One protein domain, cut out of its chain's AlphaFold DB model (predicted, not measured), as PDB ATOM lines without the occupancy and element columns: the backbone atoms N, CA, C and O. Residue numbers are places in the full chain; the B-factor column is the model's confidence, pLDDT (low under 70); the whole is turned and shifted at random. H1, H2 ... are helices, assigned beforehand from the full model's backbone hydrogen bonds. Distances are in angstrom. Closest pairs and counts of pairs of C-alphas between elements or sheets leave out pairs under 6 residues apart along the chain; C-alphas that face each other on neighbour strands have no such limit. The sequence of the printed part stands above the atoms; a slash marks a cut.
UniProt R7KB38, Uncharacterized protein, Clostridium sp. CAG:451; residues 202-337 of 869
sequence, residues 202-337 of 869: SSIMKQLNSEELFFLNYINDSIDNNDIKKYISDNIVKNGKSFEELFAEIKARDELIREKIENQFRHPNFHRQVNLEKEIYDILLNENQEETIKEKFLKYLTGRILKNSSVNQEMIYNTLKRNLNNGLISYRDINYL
ATOM      1  N   SER A 202       4.453  34.782  17.233       45.22
ATOM      2  CA  SER A 202       3.085  34.427  16.829       45.22
ATOM      3  C   SER A 202       2.750  34.827  15.382       45.22
ATOM      4  O   SER A 202       1.879  34.219  14.767       45.22
ATOM      5  N   SER A 203       3.443  35.817  14.808       44.03
ATOM      6  CA  SER A 203       3.336  36.183  13.390       44.03
ATOM      7  C   SER A 203       4.006  35.182  12.441       44.03
ATOM      8  O   SER A 203       3.530  35.022  11.322       44.03
ATOM      9  N   ILE A 204       5.058  34.490  12.888       47.25
ATOM     10  CA  ILE A 204       5.764  33.423  12.165       47.25
ATOM     11  C   ILE A 204       4.970  32.121  12.280       47.25
ATOM     12  O   ILE A 204       4.690  31.500  11.263       47.25
ATOM     13  N   MET A 205       4.485  31.771  13.480       49.19
ATOM     14  CA  MET A 205       3.592  30.614  13.683       49.19
ATOM     15  C   MET A 205       2.330  30.686  12.811       49.19
ATOM     16  O   MET A 205       1.839  29.664  12.353       49.19
ATOM     17  N   LYS A 206       1.822  31.897  12.536       53.66
ATOM     18  CA  LYS A 206       0.678  32.134  11.634       53.66
ATOM     19  C   LYS A 206       0.993  31.949  10.145       53.66
ATOM     20  O   LYS A 206       0.060  31.855   9.355       53.66
ATOM     21  N   GLN A 207       2.267  31.963   9.759       51.44
ATOM     22  CA  GLN A 207       2.714  31.731   8.380       51.44
ATOM     23  C   GLN A 207       3.036  30.258   8.117       51.44
ATOM     24  O   GLN A 207       3.089  29.852   6.959       51.44
ATOM     25  N   LEU A 208       3.245  29.478   9.179       53.47
ATOM     26  CA  LEU A 208       3.455  28.041   9.102       53.47
ATOM     27  C   LEU A 208       2.110  27.337   8.939       53.47
ATOM     28  O   LEU A 208       1.132  27.648   9.624       53.47
ATOM     29  N   ASN A 209       2.051  26.370   8.032       64.94
ATOM     30  CA  ASN A 209       0.883  25.504   7.939       64.94
ATOM     31  C   ASN A 209       0.843  24.511   9.118       64.94
ATOM     32  O   ASN A 209       1.806  24.356   9.870       64.94
ATOM     33  N   SER A 210      -0.289  23.821   9.289       63.09
ATOM     34  CA  SER A 210      -0.499  22.866  10.389       63.09
ATOM     35  C   SER A 210       0.562  21.766  10.466       63.09
ATOM     36  O   SER A 210       0.816  21.233  11.540       63.09
ATOM     37  N   GLU A 211       1.173  21.425   9.335       62.81
ATOM     38  CA  GLU A 211       2.206  20.404   9.249       62.81
ATOM     39  C   GLU A 211       3.581  20.957   9.628       62.81
ATOM     40  O   GLU A 211       4.269  20.364  10.449       62.81
ATOM     41  N   GLU A 212       3.958  22.137   9.132       64.69
ATOM     42  CA  GLU A 212       5.183  22.836   9.548       64.69
ATOM     43  C   GLU A 212       5.185  23.120  11.061       64.69
ATOM     44  O   GLU A 212       6.209  22.946  11.716       64.69
ATOM     45  N   LEU A 213       4.026  23.469  11.631       63.94
ATOM     46  CA  LEU A 213       3.833  23.623  13.076       63.94
ATOM     47  C   LEU A 213       4.071  22.319  13.849       63.94
ATOM     48  O   LEU A 213       4.643  22.356  14.934       63.94
ATOM     49  N   PHE A 214       3.668  21.171  13.298       68.38
ATOM     50  CA  PHE A 214       3.931  19.863  13.899       68.38
ATOM     51  C   PHE A 214       5.438  19.567  13.954       68.38
ATOM     52  O   PHE A 214       5.959  19.253  15.020       68.38
ATOM     53  N   PHE A 215       6.174  19.740  12.852       65.50
ATOM     54  CA  PHE A 215       7.630  19.516  12.845       65.50
ATOM     55  C   PHE A 215       8.366  20.459  13.800       65.50
ATOM     56  O   PHE A 215       9.268  20.039  14.519       65.50
ATOM     57  N   LEU A 216       7.943  21.719  13.849       61.12
ATOM     58  CA  LEU A 216       8.486  22.727  14.751       61.12
ATOM     59  C   LEU A 216       8.242  22.372  16.228       61.12
ATOM     60  O   LEU A 216       9.157  22.440  17.043       61.12
ATOM     61  N   ASN A 217       7.025  21.940  16.570       64.06
ATOM     62  CA  ASN A 217       6.686  21.470  17.914       64.06
ATOM     63  C   ASN A 217       7.476  20.198  18.281       64.06
ATOM     64  O   ASN A 217       7.963  20.075  19.403       64.06
ATOM     65  N   TYR A 218       7.668  19.271  17.336       63.94
ATOM     66  CA  TYR A 218       8.476  18.068  17.555       63.94
ATOM     67  C   TYR A 218       9.944  18.408  17.851       63.94
ATOM     68  O   TYR A 218      10.502  17.919  18.827       63.94
ATOM     69  N   ILE A 219      10.553  19.300  17.058       59.16
ATOM     70  CA  ILE A 219      11.914  19.823  17.287       59.16
ATOM     71  C   ILE A 219      12.043  20.450  18.683       59.16
ATOM     72  O   ILE A 219      13.103  20.383  19.306       59.16
ATOM     73  N   ASN A 220      10.957  21.033  19.186       55.41
ATOM     74  CA  ASN A 220      10.886  21.667  20.496       55.41
ATOM     75  C   ASN A 220      10.558  20.683  21.645       55.41
ATOM     76  O   ASN A 220      10.326  21.130  22.768       55.41
ATOM     77  N   ASP A 221      10.556  19.364  21.417       57.84
ATOM     78  CA  ASP A 221      10.101  18.309  22.346       57.84
ATOM     79  C   ASP A 221       8.721  18.592  22.987       57.84
ATOM     80  O   ASP A 221       8.475  18.216  24.134       57.84
ATOM     81  N   SER A 222       7.828  19.315  22.300       55.97
ATOM     82  CA  SER A 222       6.501  19.688  22.821       55.97
ATOM     83  C   SER A 222       5.370  18.792  22.313       55.97
ATOM     84  O   SER A 222       4.201  19.059  22.584       55.97
ATOM     85  N   ILE A 223       5.719  17.731  21.588       62.56
ATOM     86  CA  ILE A 223       4.794  16.772  20.989       62.56
ATOM     87  C   ILE A 223       4.749  15.498  21.822       62.56
ATOM     88  O   ILE A 223       5.789  14.930  22.153       62.56
ATOM     89  N   ASP A 224       3.539  15.040  22.138       71.75
ATOM     90  CA  ASP A 224       3.330  13.739  22.764       71.75
ATOM     91  C   ASP A 224       3.262  12.611  21.710       71.75
ATOM     92  O   ASP A 224       3.103  12.836  20.506       71.75
ATOM     93  N   ASN A 225       3.354  11.354  22.149       76.75
ATOM     94  CA  ASN A 225       3.253  10.214  21.231       76.75
ATOM     95  C   ASN A 225       1.892  10.146  20.507       76.75
ATOM     96  O   ASN A 225       1.794   9.511  19.457       76.75
ATOM     97  N   ASN A 226       0.826  10.753  21.040       79.56
ATOM     98  CA  ASN A 226      -0.503  10.710  20.424       79.56
ATOM     99  C   ASN A 226      -0.594  11.631  19.209       79.56
ATOM    100  O   ASN A 226      -1.212  11.263  18.211       79.56
ATOM    101  N   ASP A 227       0.064  12.780  19.262       80.62
ATOM    102  CA  ASP A 227       0.198  13.702  18.142       80.62
ATOM    103  C   ASP A 227       0.996  13.060  16.999       80.62
ATOM    104  O   ASP A 227       0.581  13.141  15.841       80.62
ATOM    105  N   ILE A 228       2.075  12.324  17.302       81.19
ATOM    106  CA  ILE A 228       2.829  11.565  16.286       81.19
ATOM    107  C   ILE A 228       1.969  10.436  15.699       81.19
ATOM    108  O   ILE A 228       1.932  10.257  14.482       81.19
ATOM    109  N   LYS A 229       1.206   9.701  16.517       83.31
ATOM    110  CA  LYS A 229       0.262   8.682  16.015       83.31
ATOM    111  C   LYS A 229      -0.799   9.278  15.106       83.31
ATOM    112  O   LYS A 229      -1.116   8.696  14.069       83.31
ATOM    113  N   LYS A 230      -1.351  10.433  15.479       85.38
ATOM    114  CA  LYS A 230      -2.324  11.151  14.657       85.38
ATOM    115  C   LYS A 230      -1.696  11.577  13.336       85.38
ATOM    116  O   LYS A 230      -2.306  11.361  12.297       85.38
ATOM    117  N   TYR A 231      -0.462  12.078  13.364       84.88
ATOM    118  CA  TYR A 231       0.299  12.417  12.164       84.88
ATOM    119  C   TYR A 231       0.504  11.209  11.235       84.88
ATOM    120  O   TYR A 231       0.280  11.316  10.026       84.88
ATOM    121  N   ILE A 232       0.861  10.044  11.792       86.44
ATOM    122  CA  ILE A 232       0.969   8.782  11.045       86.44
ATOM    123  C   ILE A 232      -0.396   8.399  10.454       86.44
ATOM    124  O   ILE A 232      -0.483   8.125   9.261       86.44
ATOM    125  N   SER A 233      -1.467   8.400  11.252       86.12
ATOM    126  CA  SER A 233      -2.816   8.014  10.809       86.12
ATOM    127  C   SER A 233      -3.361   8.947   9.720       86.12
ATOM    128  O   SER A 233      -3.834   8.486   8.680       86.12
ATOM    129  N   ASP A 234      -3.222  10.262   9.888       86.69
ATOM    130  CA  ASP A 234      -3.678  11.254   8.915       86.69
ATOM    131  C   ASP A 234      -2.952  11.084   7.572       86.69
ATOM    132  O   ASP A 234      -3.581  11.084   6.514       86.69
ATOM    133  N   ASN A 235      -1.641  10.847   7.588       86.56
ATOM    134  CA  ASN A 235      -0.877  10.680   6.356       86.56
ATOM    135  C   ASN A 235      -1.068   9.307   5.700       86.56
ATOM    136  O   ASN A 235      -1.279   9.223   4.490       86.56
ATOM    137  N   ILE A 236      -1.020   8.229   6.478       89.44
ATOM    138  CA  ILE A 236      -1.037   6.860   5.954       89.44
ATOM    139  C   ILE A 236      -2.462   6.380   5.661       89.44
ATOM    140  O   ILE A 236      -2.691   5.737   4.632       89.44
ATOM    141  N   VAL A 237      -3.424   6.667   6.542       86.06
ATOM    142  CA  VAL A 237      -4.811   6.189   6.420       86.06
ATOM    143  C   VAL A 237      -5.658   7.183   5.634       86.06
ATOM    144  O   VAL A 237      -6.235   6.798   4.621       86.06
ATOM    145  N   LYS A 238      -5.711   8.459   6.044       83.19
ATOM    146  CA  LYS A 238      -6.603   9.447   5.401       83.19
ATOM    147  C   LYS A 238      -6.074   9.932   4.055       83.19
ATOM    148  O   LYS A 238      -6.814   9.920   3.077       83.19
ATOM    149  N   ASN A 239      -4.800  10.319   3.996       84.75
ATOM    150  CA  ASN A 239      -4.176  10.826   2.769       84.75
ATOM    151  C   ASN A 239      -3.659   9.700   1.860       84.75
ATOM    152  O   ASN A 239      -3.192   9.962   0.756       84.75
ATOM    153  N   GLY A 240      -3.725   8.448   2.322       86.19
ATOM    154  CA  GLY A 240      -3.368   7.276   1.532       86.19
ATOM    155  C   GLY A 240      -1.873   7.098   1.258       86.19
ATOM    156  O   GLY A 240      -1.539   6.138   0.562       86.19
ATOM    157  N   LYS A 241      -0.986   7.924   1.833       89.38
ATOM    158  CA  LYS A 241       0.464   7.889   1.579       89.38
ATOM    159  C   LYS A 241       1.072   6.520   1.914       89.38
ATOM    160  O   LYS A 241       0.577   5.767   2.769       89.38
ATOM    161  N   SER A 242       2.142   6.188   1.209       90.50
ATOM    162  CA  SER A 242       3.087   5.127   1.555       90.50
ATOM    163  C   SER A 242       4.066   5.607   2.632       90.50
ATOM    164  O   SER A 242       4.205   6.807   2.883       90.50
ATOM    165  N   PHE A 243       4.753   4.674   3.292       90.81
ATOM    166  CA  PHE A 243       5.794   5.045   4.254       90.81
ATOM    167  C   PHE A 243       7.030   5.616   3.552       90.81
ATOM    168  O   PHE A 243       7.681   6.494   4.108       90.81
ATOM    169  N   GLU A 244       7.325   5.183   2.324       88.06
ATOM    170  CA  GLU A 244       8.354   5.779   1.470       88.06
ATOM    171  C   GLU A 244       8.105   7.275   1.257       88.06
ATOM    172  O   GLU A 244       9.005   8.082   1.484       88.06
ATOM    173  N   GLU A 245       6.879   7.641   0.871       89.00
ATOM    174  CA  GLU A 245       6.475   9.040   0.691       89.00
ATOM    175  C   GLU A 245       6.544   9.810   2.011       89.00
ATOM    176  O   GLU A 245       7.119  10.894   2.044       89.00
ATOM    177  N   LEU A 246       6.038   9.228   3.106       88.31
ATOM    178  CA  LEU A 246       6.061   9.853   4.430       88.31
ATOM    179  C   LEU A 246       7.491  10.176   4.890       88.31
ATOM    180  O   LEU A 246       7.765  11.299   5.305       88.31
ATOM    181  N   PHE A 247       8.418   9.215   4.817       87.06
ATOM    182  CA  PHE A 247       9.799   9.428   5.264       87.06
ATOM    183  C   PHE A 247      10.590  10.350   4.329       87.06
ATOM    184  O   PHE A 247      11.395  11.152   4.807       87.06
ATOM    185  N   ALA A 248      10.355  10.290   3.014       84.75
ATOM    186  CA  ALA A 248      10.963  11.228   2.068       84.75
ATOM    187  C   ALA A 248      10.498  12.671   2.323       84.75
ATOM    188  O   ALA A 248      11.310  13.595   2.306       84.75
ATOM    189  N   GLU A 249       9.213  12.858   2.614       82.25
ATOM    190  CA  GLU A 249       8.623  14.154   2.949       82.25
ATOM    191  C   GLU A 249       9.126  14.693   4.289       82.25
ATOM    192  O   GLU A 249       9.471  15.870   4.368       82.25
ATOM    193  N   ILE A 250       9.236  13.839   5.316       79.69
ATOM    194  CA  ILE A 250       9.868  14.185   6.599       79.69
ATOM    195  C   ILE A 250      11.275  14.733   6.360       79.69
ATOM    196  O   ILE A 250      11.603  15.807   6.858       79.69
ATOM    197  N   LYS A 251      12.088  14.034   5.559       78.69
ATOM    198  CA  LYS A 251      13.468  14.442   5.275       78.69
ATOM    199  C   LYS A 251      13.540  15.756   4.495       78.69
ATOM    200  O   LYS A 251      14.265  16.661   4.892       78.69
ATOM    201  N   ALA A 252      12.773  15.879   3.413       80.25
ATOM    202  CA  ALA A 252      12.755  17.092   2.595       80.25
ATOM    203  C   ALA A 252      12.279  18.317   3.393       80.25
ATOM    204  O   ALA A 252      12.746  19.433   3.180       80.25
ATOM    205  N   ARG A 253      11.352  18.118   4.333       73.06
ATOM    206  CA  ARG A 253      10.860  19.191   5.199       73.06
ATOM    207  C   ARG A 253      11.809  19.548   6.314       73.06
ATOM    208  O   ARG A 253      11.909  20.730   6.611       73.06
ATOM    209  N   ASP A 254      12.503  18.577   6.898       70.12
ATOM    210  CA  ASP A 254      13.591  18.857   7.833       70.12
ATOM    211  C   ASP A 254      14.640  19.760   7.167       70.12
ATOM    212  O   ASP A 254      14.967  20.824   7.690       70.12
ATOM    213  N   GLU A 255      15.062  19.417   5.945       72.88
ATOM    214  CA  GLU A 255      15.991  20.223   5.143       72.88
ATOM    215  C   GLU A 255      15.434  21.626   4.833       72.88
ATOM    216  O   GLU A 255      16.133  22.623   5.015       72.88
ATOM    217  N   LEU A 256      14.161  21.737   4.442       72.38
ATOM    218  CA  LEU A 256      13.521  23.020   4.127       72.38
ATOM    219  C   LEU A 256      13.305  23.907   5.363       72.38
ATOM    220  O   LEU A 256      13.472  25.125   5.293       72.38
ATOM    221  N   ILE A 257      12.929  23.322   6.500       64.75
ATOM    222  CA  ILE A 257      12.794  24.032   7.778       64.75
ATOM    223  C   ILE A 257      14.173  24.499   8.239       64.75
ATOM    224  O   ILE A 257      14.316  25.654   8.632       64.75
ATOM    225  N   ARG A 258      15.199  23.650   8.120       63.16
ATOM    226  CA  ARG A 258      16.592  23.994   8.414       63.16
ATOM    227  C   ARG A 258      17.070  25.163   7.563       63.16
ATOM    228  O   ARG A 258      17.559  26.140   8.119       63.16
ATOM    229  N   GLU A 259      16.860  25.118   6.252       67.12
ATOM    230  CA  GLU A 259      17.245  26.200   5.343       67.12
ATOM    231  C   GLU A 259      16.489  27.501   5.658       67.12
ATOM    232  O   GLU A 259      17.092  28.575   5.722       67.12
ATOM    233  N   LYS A 260      15.176  27.429   5.924       62.81
ATOM    234  CA  LYS A 260      14.389  28.596   6.359       62.81
ATOM    235  C   LYS A 260      14.923  29.172   7.673       62.81
ATOM    236  O   LYS A 260      15.031  30.392   7.783       62.81
ATOM    237  N   ILE A 261      15.281  28.328   8.642       53.84
ATOM    238  CA  ILE A 261      15.796  28.760   9.946       53.84
ATOM    239  C   ILE A 261      17.202  29.367   9.809       53.84
ATOM    240  O   ILE A 261      17.458  30.457  10.322       53.84
ATOM    241  N   GLU A 262      18.108  28.716   9.081       55.62
ATOM    242  CA  GLU A 262      19.470  29.204   8.833       55.62
ATOM    243  C   GLU A 262      19.449  30.566   8.116       55.62
ATOM    244  O   GLU A 262      20.137  31.502   8.540       55.62
ATOM    245  N   ASN A 263      18.593  30.717   7.098       57.78
ATOM    246  CA  ASN A 263      18.483  31.942   6.304       57.78
ATOM    247  C   ASN A 263      17.755  33.086   7.031       57.78
ATOM    248  O   ASN A 263      18.155  34.244   6.894       57.78
ATOM    249  N   GLN A 264      16.705  32.800   7.809       50.44
ATOM    250  CA  GLN A 264      15.941  33.839   8.517       50.44
ATOM    251  C   GLN A 264      16.558  34.238   9.865       50.44
ATOM    252  O   GLN A 264      16.389  35.386  10.279       50.44
ATOM    253  N   PHE A 265      17.308  33.349  10.528       46.09
ATOM    254  CA  PHE A 265      17.839  33.588  11.878       46.09
ATOM    255  C   PHE A 265      19.376  33.657  11.966       46.09
ATOM    256  O   PHE A 265      19.902  33.867  13.056       46.09
ATOM    257  N   ARG A 266      20.112  33.542  10.842       45.91
ATOM    258  CA  ARG A 266      21.593  33.658  10.749       45.91
ATOM    259  C   ARG A 266      22.350  32.835  11.803       45.91
ATOM    260  O   ARG A 266      23.329  33.300  12.387       45.91
ATOM    261  N   HIS A 267      21.895  31.611  12.047       47.69
ATOM    262  CA  HIS A 267      22.370  30.773  13.145       47.69
ATOM    263  C   HIS A 267      22.955  29.450  12.604       47.69
ATOM    264  O   HIS A 267      22.241  28.455  12.538       47.69
ATOM    265  N   PRO A 268      24.251  29.384  12.231       43.78
ATOM    266  CA  PRO A 268      24.834  28.213  11.552       43.78
ATOM    267  C   PRO A 268      24.927  26.940  12.417       43.78
ATOM    268  O   PRO A 268      25.269  25.879  11.910       43.78
ATOM    269  N   ASN A 269      24.626  27.033  13.719       44.16
ATOM    270  CA  ASN A 269      24.744  25.933  14.686       44.16
ATOM    271  C   ASN A 269      23.425  25.625  15.423       44.16
ATOM    272  O   ASN A 269      23.445  25.106  16.543       44.16
ATOM    273  N   PHE A 270      22.269  25.984  14.853       43.19
ATOM    274  CA  PHE A 270      20.980  25.671  15.472       43.19
ATOM    275  C   PHE A 270      20.643  24.172  15.322       43.19
ATOM    276  O   PHE A 270      20.097  23.730  14.321       43.19
ATOM    277  N   HIS A 271      20.964  23.429  16.383       51.78
ATOM    278  CA  HIS A 271      20.266  22.232  16.880       51.78
ATOM    279  C   HIS A 271      20.521  20.851  16.235       51.78
ATOM    280  O   HIS A 271      20.988  20.696  15.109       51.78
ATOM    281  N   ARG A 272      20.286  19.829  17.084       46.88
ATOM    282  CA  ARG A 272      20.443  18.382  16.845       46.88
ATOM    283  C   ARG A 272      19.648  17.944  15.615       46.88
ATOM    284  O   ARG A 272      18.529  18.393  15.417       46.88
ATOM    285  N   GLN A 273      20.210  17.004  14.859       49.88
ATOM    286  CA  GLN A 273      19.519  16.316  13.770       49.88
ATOM    287  C   GLN A 273      18.186  15.740  14.279       49.88
ATOM    288  O   GLN A 273      18.167  15.016  15.279       49.88
ATOM    289  N   VAL A 274      17.082  16.105  13.628       53.28
ATOM    290  CA  VAL A 274      15.723  15.691  13.993       53.28
ATOM    291  C   VAL A 274      15.599  14.188  13.771       53.28
ATOM    292  O   VAL A 274      15.738  13.713  12.649       53.28
ATOM    293  N   ASN A 275      15.352  13.416  14.832       63.41
ATOM    294  CA  ASN A 275      15.243  11.956  14.734       63.41
ATOM    295  C   ASN A 275      13.780  11.474  14.731       63.41
ATOM    296  O   ASN A 275      13.460  10.447  15.329       63.41
ATOM    297  N   LEU A 276      12.891  12.215  14.054       73.50
ATOM    298  CA  LEU A 276      11.461  11.881  13.957       73.50
ATOM    299  C   LEU A 276      11.240  10.507  13.322       73.50
ATOM    300  O   LEU A 276      10.339   9.781  13.729       73.50
ATOM    301  N   GLU A 277      12.085  10.122  12.360       79.50
ATOM    302  CA  GLU A 277      12.051   8.782  11.768       79.50
ATOM    303  C   GLU A 277      12.187   7.704  12.853       79.50
ATOM    304  O   GLU A 277      11.378   6.778  12.886       79.50
ATOM    305  N   LYS A 278      13.141   7.847  13.783       80.12
ATOM    306  CA  LYS A 278      13.313   6.901  14.891       80.12
ATOM    307  C   LYS A 278      12.111   6.884  15.832       80.12
ATOM    308  O   LYS A 278      11.670   5.795  16.173       80.12
ATOM    309  N   GLU A 279      11.555   8.034  16.212       79.75
ATOM    310  CA  GLU A 279      10.372   8.064  17.092       79.75
ATOM    311  C   GLU A 279       9.145   7.426  16.426       79.75
ATOM    312  O   GLU A 279       8.407   6.672  17.058       79.75
ATOM    313  N   ILE A 280       8.956   7.641  15.118       87.25
ATOM    314  CA  ILE A 280       7.924   6.942  14.340       87.25
ATOM    315  C   ILE A 280       8.174   5.432  14.362       87.25
ATOM    316  O   ILE A 280       7.238   4.669  14.597       87.25
ATOM    317  N   TYR A 281       9.414   4.980  14.152       88.19
ATOM    318  CA  TYR A 281       9.752   3.563  14.285       88.19
ATOM    319  C   TYR A 281       9.441   3.037  15.689       88.19
ATOM    320  O   TYR A 281       8.789   2.004  15.807       88.19
ATOM    321  N   ASP A 282       9.845   3.741  16.743       84.00
ATOM    322  CA  ASP A 282       9.627   3.315  18.125       84.00
ATOM    323  C   ASP A 282       8.123   3.197  18.450       84.00
ATOM    324  O   ASP A 282       7.712   2.212  19.069       84.00
ATOM    325  N   ILE A 283       7.281   4.104  17.944       86.00
ATOM    326  CA  ILE A 283       5.813   4.020  18.060       86.00
ATOM    327  C   ILE A 283       5.255   2.828  17.269       86.00
ATOM    328  O   ILE A 283       4.458   2.047  17.793       86.00
ATOM    329  N   LEU A 284       5.658   2.669  16.007       88.88
ATOM    330  CA  LEU A 284       5.142   1.609  15.131       88.88
ATOM    331  C   LEU A 284       5.522   0.204  15.609       88.88
ATOM    332  O   LEU A 284       4.793  -0.749  15.336       88.88
ATOM    333  N   LEU A 285       6.657   0.078  16.295       87.06
ATOM    334  CA  LEU A 285       7.188  -1.189  16.790       87.06
ATOM    335  C   LEU A 285       6.636  -1.594  18.154       87.06
ATOM    336  O   LEU A 285       6.409  -2.781  18.383       87.06
ATOM    337  N   ASN A 286       6.453  -0.630  19.060       81.50
ATOM    338  CA  ASN A 286       6.165  -0.920  20.465       81.50
ATOM    339  C   ASN A 286       4.706  -0.664  20.856       81.50
ATOM    340  O   ASN A 286       4.255  -1.159  21.888       81.50
ATOM    341  N   GLU A 287       3.961   0.103  20.060       81.38
ATOM    342  CA  GLU A 287       2.591   0.490  20.386       81.38
ATOM    343  C   GLU A 287       1.561  -0.174  19.463       81.38
ATOM    344  O   GLU A 287       1.829  -0.486  18.301       81.38
ATOM    345  N   ASN A 288       0.342  -0.384  19.970       76.94
ATOM    346  CA  ASN A 288      -0.740  -0.965  19.177       76.94
ATOM    347  C   ASN A 288      -1.184  -0.006  18.065       76.94
ATOM    348  O   ASN A 288      -1.769   1.040  18.333       76.94
ATOM    349  N   GLN A 289      -0.945  -0.416  16.820       81.56
ATOM    350  CA  GLN A 289      -1.355   0.303  15.612       81.56
ATOM    351  C   GLN A 289      -2.602  -0.317  14.969       81.56
ATOM    352  O   GLN A 289      -2.872  -1.511  15.136       81.56
ATOM    353  N   GLU A 290      -3.318   0.478  14.174       84.94
ATOM    354  CA  GLU A 290      -4.363  -0.017  13.273       84.94
ATOM    355  C   GLU A 290      -3.790  -1.033  12.267       84.94
ATOM    356  O   GLU A 290      -2.666  -0.883  11.780       84.94
ATOM    357  N   GLU A 291      -4.570  -2.061  11.917       86.50
ATOM    358  CA  GLU A 291      -4.115  -3.150  11.032       86.50
ATOM    359  C   GLU A 291      -3.685  -2.639   9.645       86.50
ATOM    360  O   GLU A 291      -2.725  -3.132   9.057       86.50
ATOM    361  N   THR A 292      -4.344  -1.592   9.143       87.06
ATOM    362  CA  THR A 292      -4.011  -0.916   7.879       87.06
ATOM    363  C   THR A 292      -2.614  -0.292   7.905       87.06
ATOM    364  O   THR A 292      -1.857  -0.427   6.940       87.06
ATOM    365  N   ILE A 293      -2.251   0.358   9.015       89.62
ATOM    366  CA  ILE A 293      -0.933   0.961   9.237       89.62
ATOM    367  C   ILE A 293       0.119  -0.144   9.349       89.62
ATOM    368  O   ILE A 293       1.151  -0.059   8.684       89.62
ATOM    369  N   LYS A 294      -0.158  -1.213  10.112       89.25
ATOM    370  CA  LYS A 294       0.742  -2.377  10.237       89.25
ATOM    371  C   LYS A 294       1.036  -3.019   8.887       89.25
ATOM    372  O   LYS A 294       2.195  -3.237   8.554       89.25
ATOM    373  N   GLU A 295       0.007  -3.288   8.090       90.88
ATOM    374  CA  GLU A 295       0.142  -3.917   6.773       90.88
ATOM    375  C   GLU A 295       0.961  -3.042   5.806       90.88
ATOM    376  O   GLU A 295       1.864  -3.536   5.127       90.88
ATOM    377  N   LYS A 296       0.707  -1.725   5.772       91.81
ATOM    378  CA  LYS A 296       1.505  -0.782   4.967       91.81
ATOM    379  C   LYS A 296       2.956  -0.699   5.445       91.81
ATOM    380  O   LYS A 296       3.868  -0.692   4.621       91.81
ATOM    381  N   PHE A 297       3.178  -0.682   6.757       92.50
ATOM    382  CA  PHE A 297       4.511  -0.633   7.349       92.50
ATOM    383  C   PHE A 297       5.317  -1.902   7.055       92.50
ATOM    384  O   PHE A 297       6.484  -1.824   6.676       92.50
ATOM    385  N   LEU A 298       4.686  -3.077   7.145       92.62
ATOM    386  CA  LEU A 298       5.309  -4.357   6.805       92.62
ATOM    387  C   LEU A 298       5.713  -4.424   5.329       92.62
ATOM    388  O   LEU A 298       6.810  -4.897   5.025       92.62
ATOM    389  N   LYS A 299       4.873  -3.929   4.412       91.75
ATOM    390  CA  LYS A 299       5.206  -3.849   2.978       91.75
ATOM    391  C   LYS A 299       6.408  -2.942   2.725       91.75
ATOM    392  O   LYS A 299       7.345  -3.366   2.051       91.75
ATOM    393  N   TYR A 300       6.408  -1.760   3.334       92.94
ATOM    394  CA  TYR A 300       7.524  -0.816   3.282       92.94
ATOM    395  C   TYR A 300       8.834  -1.432   3.789       92.94
ATOM    396  O   TYR A 300       9.849  -1.424   3.090       92.94
ATOM    397  N   LEU A 301       8.814  -2.029   4.986       92.50
ATOM    398  CA  LEU A 301       9.984  -2.696   5.557       92.50
ATOM    399  C   LEU A 301      10.487  -3.822   4.660       92.50
ATOM    400  O   LEU A 301      11.686  -3.925   4.417       92.50
ATOM    401  N   THR A 302       9.575  -4.642   4.141       93.25
ATOM    402  CA  THR A 302       9.913  -5.753   3.249       93.25
ATOM    403  C   THR A 302      10.613  -5.245   1.987       93.25
ATOM    404  O   THR A 302      11.664  -5.776   1.630       93.25
ATOM    405  N   GLY A 303      10.105  -4.176   1.363       91.12
ATOM    406  CA  GLY A 303      10.731  -3.543   0.197       91.12
ATOM    407  C   GLY A 303      12.113  -2.954   0.497       91.12
ATOM    408  O   GLY A 303      13.069  -3.209  -0.236       91.12
ATOM    409  N   ARG A 304      12.258  -2.228   1.615       90.75
ATOM    410  CA  ARG A 304      13.548  -1.687   2.092       90.75
ATOM    411  C   ARG A 304      14.582  -2.794   2.328       90.75
ATOM    412  O   ARG A 304      15.726  -2.664   1.897       90.75
ATOM    413  N   ILE A 305      14.189  -3.864   3.019       92.06
ATOM    414  CA  ILE A 305      15.075  -4.970   3.414       92.06
ATOM    415  C   ILE A 305      15.531  -5.770   2.187       92.06
ATOM    416  O   ILE A 305      16.719  -6.063   2.050       92.06
ATOM    417  N   LEU A 306      14.613  -6.075   1.266       90.81
ATOM    418  CA  LEU A 306      14.880  -6.903   0.084       90.81
ATOM    419  C   LEU A 306      15.515  -6.156  -1.089       90.81
ATOM    420  O   LEU A 306      15.786  -6.762  -2.125       90.81
ATOM    421  N   LYS A 307      15.781  -4.853  -0.959       88.19
ATOM    422  CA  LYS A 307      16.484  -4.093  -1.998       88.19
ATOM    423  C   LYS A 307      17.799  -4.796  -2.361       88.19
ATOM    424  O   LYS A 307      18.630  -4.990  -1.482       88.19
ATOM    425  N   ASN A 308      18.004  -5.150  -3.629       84.62
ATOM    426  CA  ASN A 308      19.189  -5.889  -4.100       84.62
ATOM    427  C   ASN A 308      19.375  -7.280  -3.442       84.62
ATOM    428  O   ASN A 308      20.506  -7.719  -3.260       84.62
ATOM    429  N   SER A 309      18.293  -7.968  -3.055       88.00
ATOM    430  CA  SER A 309      18.329  -9.321  -2.476       88.00
ATOM    431  C   SER A 309      17.538 -10.324  -3.315       88.00
ATOM    432  O   SER A 309      16.517  -9.974  -3.908       88.00
ATOM    433  N   SER A 310      17.984 -11.584  -3.325       87.62
ATOM    434  CA  SER A 310      17.272 -12.703  -3.961       87.62
ATOM    435  C   SER A 310      16.438 -13.552  -2.986       87.62
ATOM    436  O   SER A 310      15.793 -14.522  -3.392       87.62
ATOM    437  N   VAL A 311      16.427 -13.210  -1.691       90.44
ATOM    438  CA  VAL A 311      15.707 -13.969  -0.656       90.44
ATOM    439  C   VAL A 311      14.193 -13.876  -0.858       90.44
ATOM    440  O   VAL A 311      13.651 -12.836  -1.221       90.44
ATOM    441  N   ASN A 312      13.489 -14.982  -0.595       92.19
ATOM    442  CA  ASN A 312      12.045 -15.077  -0.790       92.19
ATOM    443  C   ASN A 312      11.281 -13.997   0.009       92.19
ATOM    444  O   ASN A 312      11.317 -13.961   1.244       92.19
ATOM    445  N   GLN A 313      10.545 -13.156  -0.723       92.75
ATOM    446  CA  GLN A 313       9.805 -12.025  -0.170       92.75
ATOM    447  C   GLN A 313       8.727 -12.438   0.833       92.75
ATOM    448  O   GLN A 313       8.576 -11.799   1.874       92.75
ATOM    449  N   GLU A 314       7.992 -13.509   0.546       94.06
ATOM    450  CA  GLU A 314       6.910 -14.001   1.396       94.06
ATOM    451  C   GLU A 314       7.442 -14.490   2.754       94.06
ATOM    452  O   GLU A 314       6.850 -14.214   3.798       94.06
ATOM    453  N   MET A 315       8.608 -15.145   2.774       93.81
ATOM    454  CA  MET A 315       9.250 -15.592   4.016       93.81
ATOM    455  C   MET A 315       9.656 -14.422   4.917       93.81
ATOM    456  O   MET A 315       9.421 -14.470   6.130       93.81
ATOM    457  N   ILE A 316      10.255 -13.377   4.337       94.75
ATOM    458  CA  ILE A 316      10.632 -12.159   5.067       94.75
ATOM    459  C   ILE A 316       9.377 -11.464   5.586       94.75
ATOM    460  O   ILE A 316       9.296 -11.186   6.781       94.75
ATOM    461  N   TYR A 317       8.371 -11.280   4.730       95.00
ATOM    462  CA  TYR A 317       7.102 -10.659   5.096       95.00
ATOM    463  C   TYR A 317       6.436 -11.360   6.288       95.00
ATOM    464  O   TYR A 317       6.130 -10.729   7.299       95.00
ATOM    465  N   ASN A 318       6.279 -12.684   6.217       94.75
ATOM    466  CA  ASN A 318       5.640 -13.475   7.269       94.75
ATOM    467  C   ASN A 318       6.443 -13.461   8.578       94.75
ATOM    468  O   ASN A 318       5.860 -13.414   9.664       94.75
ATOM    469  N   THR A 319       7.775 -13.465   8.491       94.31
ATOM    470  CA  THR A 319       8.655 -13.387   9.667       94.31
ATOM    471  C   THR A 319       8.561 -12.018  10.333       94.31
ATOM    472  O   THR A 319       8.369 -11.949  11.547       94.31
ATOM    473  N   LEU A 320       8.615 -10.934   9.552       93.62
ATOM    474  CA  LEU A 320       8.430  -9.569  10.047       93.62
ATOM    475  C   LEU A 320       7.045  -9.395  10.669       93.62
ATOM    476  O   LEU A 320       6.952  -8.890  11.782       93.62
ATOM    477  N   LYS A 321       5.982  -9.885  10.016       93.38
ATOM    478  CA  LYS A 321       4.608  -9.832  10.536       93.38
ATOM    479  C   LYS A 321       4.487 -10.538  11.884       93.38
ATOM    480  O   LYS A 321       3.966  -9.966  12.839       93.38
ATOM    481  N   ARG A 322       5.009 -11.764  11.988       93.50
ATOM    482  CA  ARG A 322       5.036 -12.527  13.244       93.50
ATOM    483  C   ARG A 322       5.807 -11.785  14.336       93.50
ATOM    484  O   ARG A 322       5.349 -11.738  15.472       93.50
ATOM    485  N   ASN A 323       6.978 -11.244  14.012       92.31
ATOM    486  CA  ASN A 323       7.839 -10.595  14.996       92.31
ATOM    487  C   ASN A 323       7.271  -9.253  15.456       92.31
ATOM    488  O   ASN A 323       7.304  -8.978  16.649       92.31
ATOM    489  N   LEU A 324       6.691  -8.471  14.545       90.00
ATOM    490  CA  LEU A 324       5.994  -7.228  14.863       90.00
ATOM    491  C   LEU A 324       4.808  -7.491  15.799       90.00
ATOM    492  O   LEU A 324       4.694  -6.856  16.840       90.00
ATOM    493  N   ASN A 325       3.974  -8.491  15.491       88.44
ATOM    494  CA  ASN A 325       2.812  -8.836  16.317       88.44
ATOM    495  C   ASN A 325       3.173  -9.334  17.725       88.44
ATOM    496  O   ASN A 325       2.351  -9.232  18.630       88.44
ATOM    497  N   ASN A 326       4.382  -9.864  17.906       88.69
ATOM    498  CA  ASN A 326       4.868 -10.378  19.185       88.69
ATOM    499  C   ASN A 326       5.837  -9.416  19.900       88.69
ATOM    500  O   ASN A 326       6.403  -9.802  20.921       88.69
ATOM    501  N   GLY A 327       6.079  -8.211  19.368       86.25
ATOM    502  CA  GLY A 327       7.031  -7.252  19.947       86.25
ATOM    503  C   GLY A 327       8.488  -7.740  19.949       86.25
ATOM    504  O   GLY A 327       9.239  -7.454  20.874       86.25
ATOM    505  N   LEU A 328       8.890  -8.525  18.942       88.19
ATOM    506  CA  LEU A 328      10.212  -9.165  18.834       88.19
ATOM    507  C   LEU A 328      11.160  -8.464  17.849       88.19
ATOM    508  O   LEU A 328      12.140  -9.066  17.409       88.19
ATOM    509  N   ILE A 329      10.847  -7.241  17.430       89.56
ATOM    510  CA  ILE A 329      11.647  -6.479  16.469       89.56
ATOM    511  C   ILE A 329      11.860  -5.060  16.991       89.56
ATOM    512  O   ILE A 329      10.914  -4.374  17.362       89.56
ATOM    513  N   SER A 330      13.120  -4.633  17.026       88.75
ATOM    514  CA  SER A 330      13.530  -3.304  17.474       88.75
ATOM    515  C   SER A 330      13.968  -2.418  16.306       88.75
ATOM    516  O   SER A 330      14.281  -2.898  15.211       88.75
ATOM    517  N   TYR A 331      14.077  -1.108  16.552       87.00
ATOM    518  CA  TYR A 331      14.660  -0.177  15.581       87.00
ATOM    519  C   TYR A 331      16.091  -0.581  15.187       87.00
ATOM    520  O   TYR A 331      16.484  -0.476  14.024       87.00
ATOM    521  N   ARG A 332      16.864  -1.123  16.141       86.56
ATOM    522  CA  ARG A 332      18.218  -1.633  15.889       86.56
ATOM    523  C   ARG A 332      18.209  -2.796  14.897       86.56
ATOM    524  O   ARG A 332      19.050  -2.818  14.001       86.56
ATOM    525  N   ASP A 333      17.256  -3.718  15.021       89.25
ATOM    526  CA  ASP A 333      17.114  -4.843  14.093       89.25
ATOM    527  C   ASP A 333      16.773  -4.358  12.684       89.25
ATOM    528  O   ASP A 333      17.392  -4.800  11.719       89.25
ATOM    529  N   ILE A 334      15.848  -3.401  12.555       88.94
ATOM    530  CA  ILE A 334      15.500  -2.792  11.262       88.94
ATOM    531  C   ILE A 334      16.714  -2.112  10.641       88.94
ATOM    532  O   ILE A 334      16.993  -2.322   9.459       88.94
ATOM    533  N   ASN A 335      17.462  -1.332  11.423       87.94
ATOM    534  CA  ASN A 335      18.677  -0.689  10.942       87.94
ATOM    535  C   ASN A 335      19.675  -1.739  10.432       87.94
ATOM    536  O   ASN A 335      20.191  -1.628   9.326       87.94
ATOM    537  N   TYR A 336      19.882  -2.829  11.173       87.88
ATOM    538  CA  TYR A 336      20.731  -3.922  10.709       87.88
ATOM    539  C   TYR A 336      20.201  -4.582   9.438       87.88
ATOM    540  O   TYR A 336      20.982  -4.771   8.512       87.88
ATOM    541  N   LEU A 337      18.910  -4.876   9.321       88.75
ATOM    542  CA  LEU A 337      18.344  -5.522   8.131       88.75
ATOM    543  C   LEU A 337      18.338  -4.624   6.882       88.75
ATOM    544  O   LEU A 337      18.362  -5.142   5.769       88.75
TER     545      LEU A 337
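What this domain is: This is residues 202 to 337 of the 869 residues of an uncharacterized protein of Clostridium sp. CAG:451 (UniProt R7KB38). Helices cross one another in an elongated body: H6, H7 and H8 make one end, H3 and H5 cross in the middle, and the long H4 reaches from there to the other end. H1 lies at that other end, apart from H4, while H2 sits loosely beside the middle of H4, closest at Asp 254; residues 266 to 275 run back from the end of H4 to H5, and at the H6 to H8 end residues 307 to 312 stick out. The printed part has 136 residues, with eight named helices, H1 to H8 in chain order, and no named strand; its class is all helix. It is only just compact, close to loose, with a radius of gyration of the C-alphas of 16.8 A and spans of 52 by 29 by 23 A.

How they stand to each other: Start at H1, residues 202 to 205, which is close to but not clearly touching H2, residues 210 to 219; their closest C-alphas, Met 205 and Leu 213, are 7.0 A apart. H2 is near H3, residues 225 to 238. Next comes H4, residues 243 to 265; H2 is close to but not clearly touching it, about perpendicular at 77 degrees, with C-alphas 215 and 254 closest at 7.8 A. Then find H5, residues 276 to 286: it touches H3 about perpendicular at 89 degrees, C-alphas 228 and 280 being closest at 7.1 A. H4 and H5 form a helical hairpin, opposite ways at 35.2 degrees, only just steep; they only just touch, with 3 pairs of C-alphas within 8 A, the closest being 247 and 277 at 6.9 A. H6, residues 291 to 306, touches H3 with residues 292 to 293 alone, C-alphas 236 and 293 closest at 6.8 A. H7, residues 313 to 325, touches H6 at a steep tilt of 48 degrees, opposite ways, with C-alphas 302 and 317 closest at 5.9 A. H8, residues 331 to 337, touches H5, with C-alphas 281 and 331 closest at 6.3 A; H7 and H8 are apart. In H2 to H8 every O i to N i+4 pair is within hydrogen-bond range; H1 is too short for one.

Where its parts are: Find C-alpha 202 at (3.085, 34.427, 16.829), where H1 begins. H3 measures 18.7 A from first to last C-alpha. H4 begins at C-alpha 243, (5.794, 5.045, 4.254), and runs 31.9 A. H6 measures 22.2 A and H7 18.2 A. H8 ends at C-alpha 337, (18.344, -5.522, 8.131).

The domain as a whole: The C-alphas farthest apart, Ser 203 and Asn 312, are 53.9 A apart. The printed part has no cut and no long link. Look for low confidence, pLDDT under 70, in residues 202 to 223 and 257 to 275.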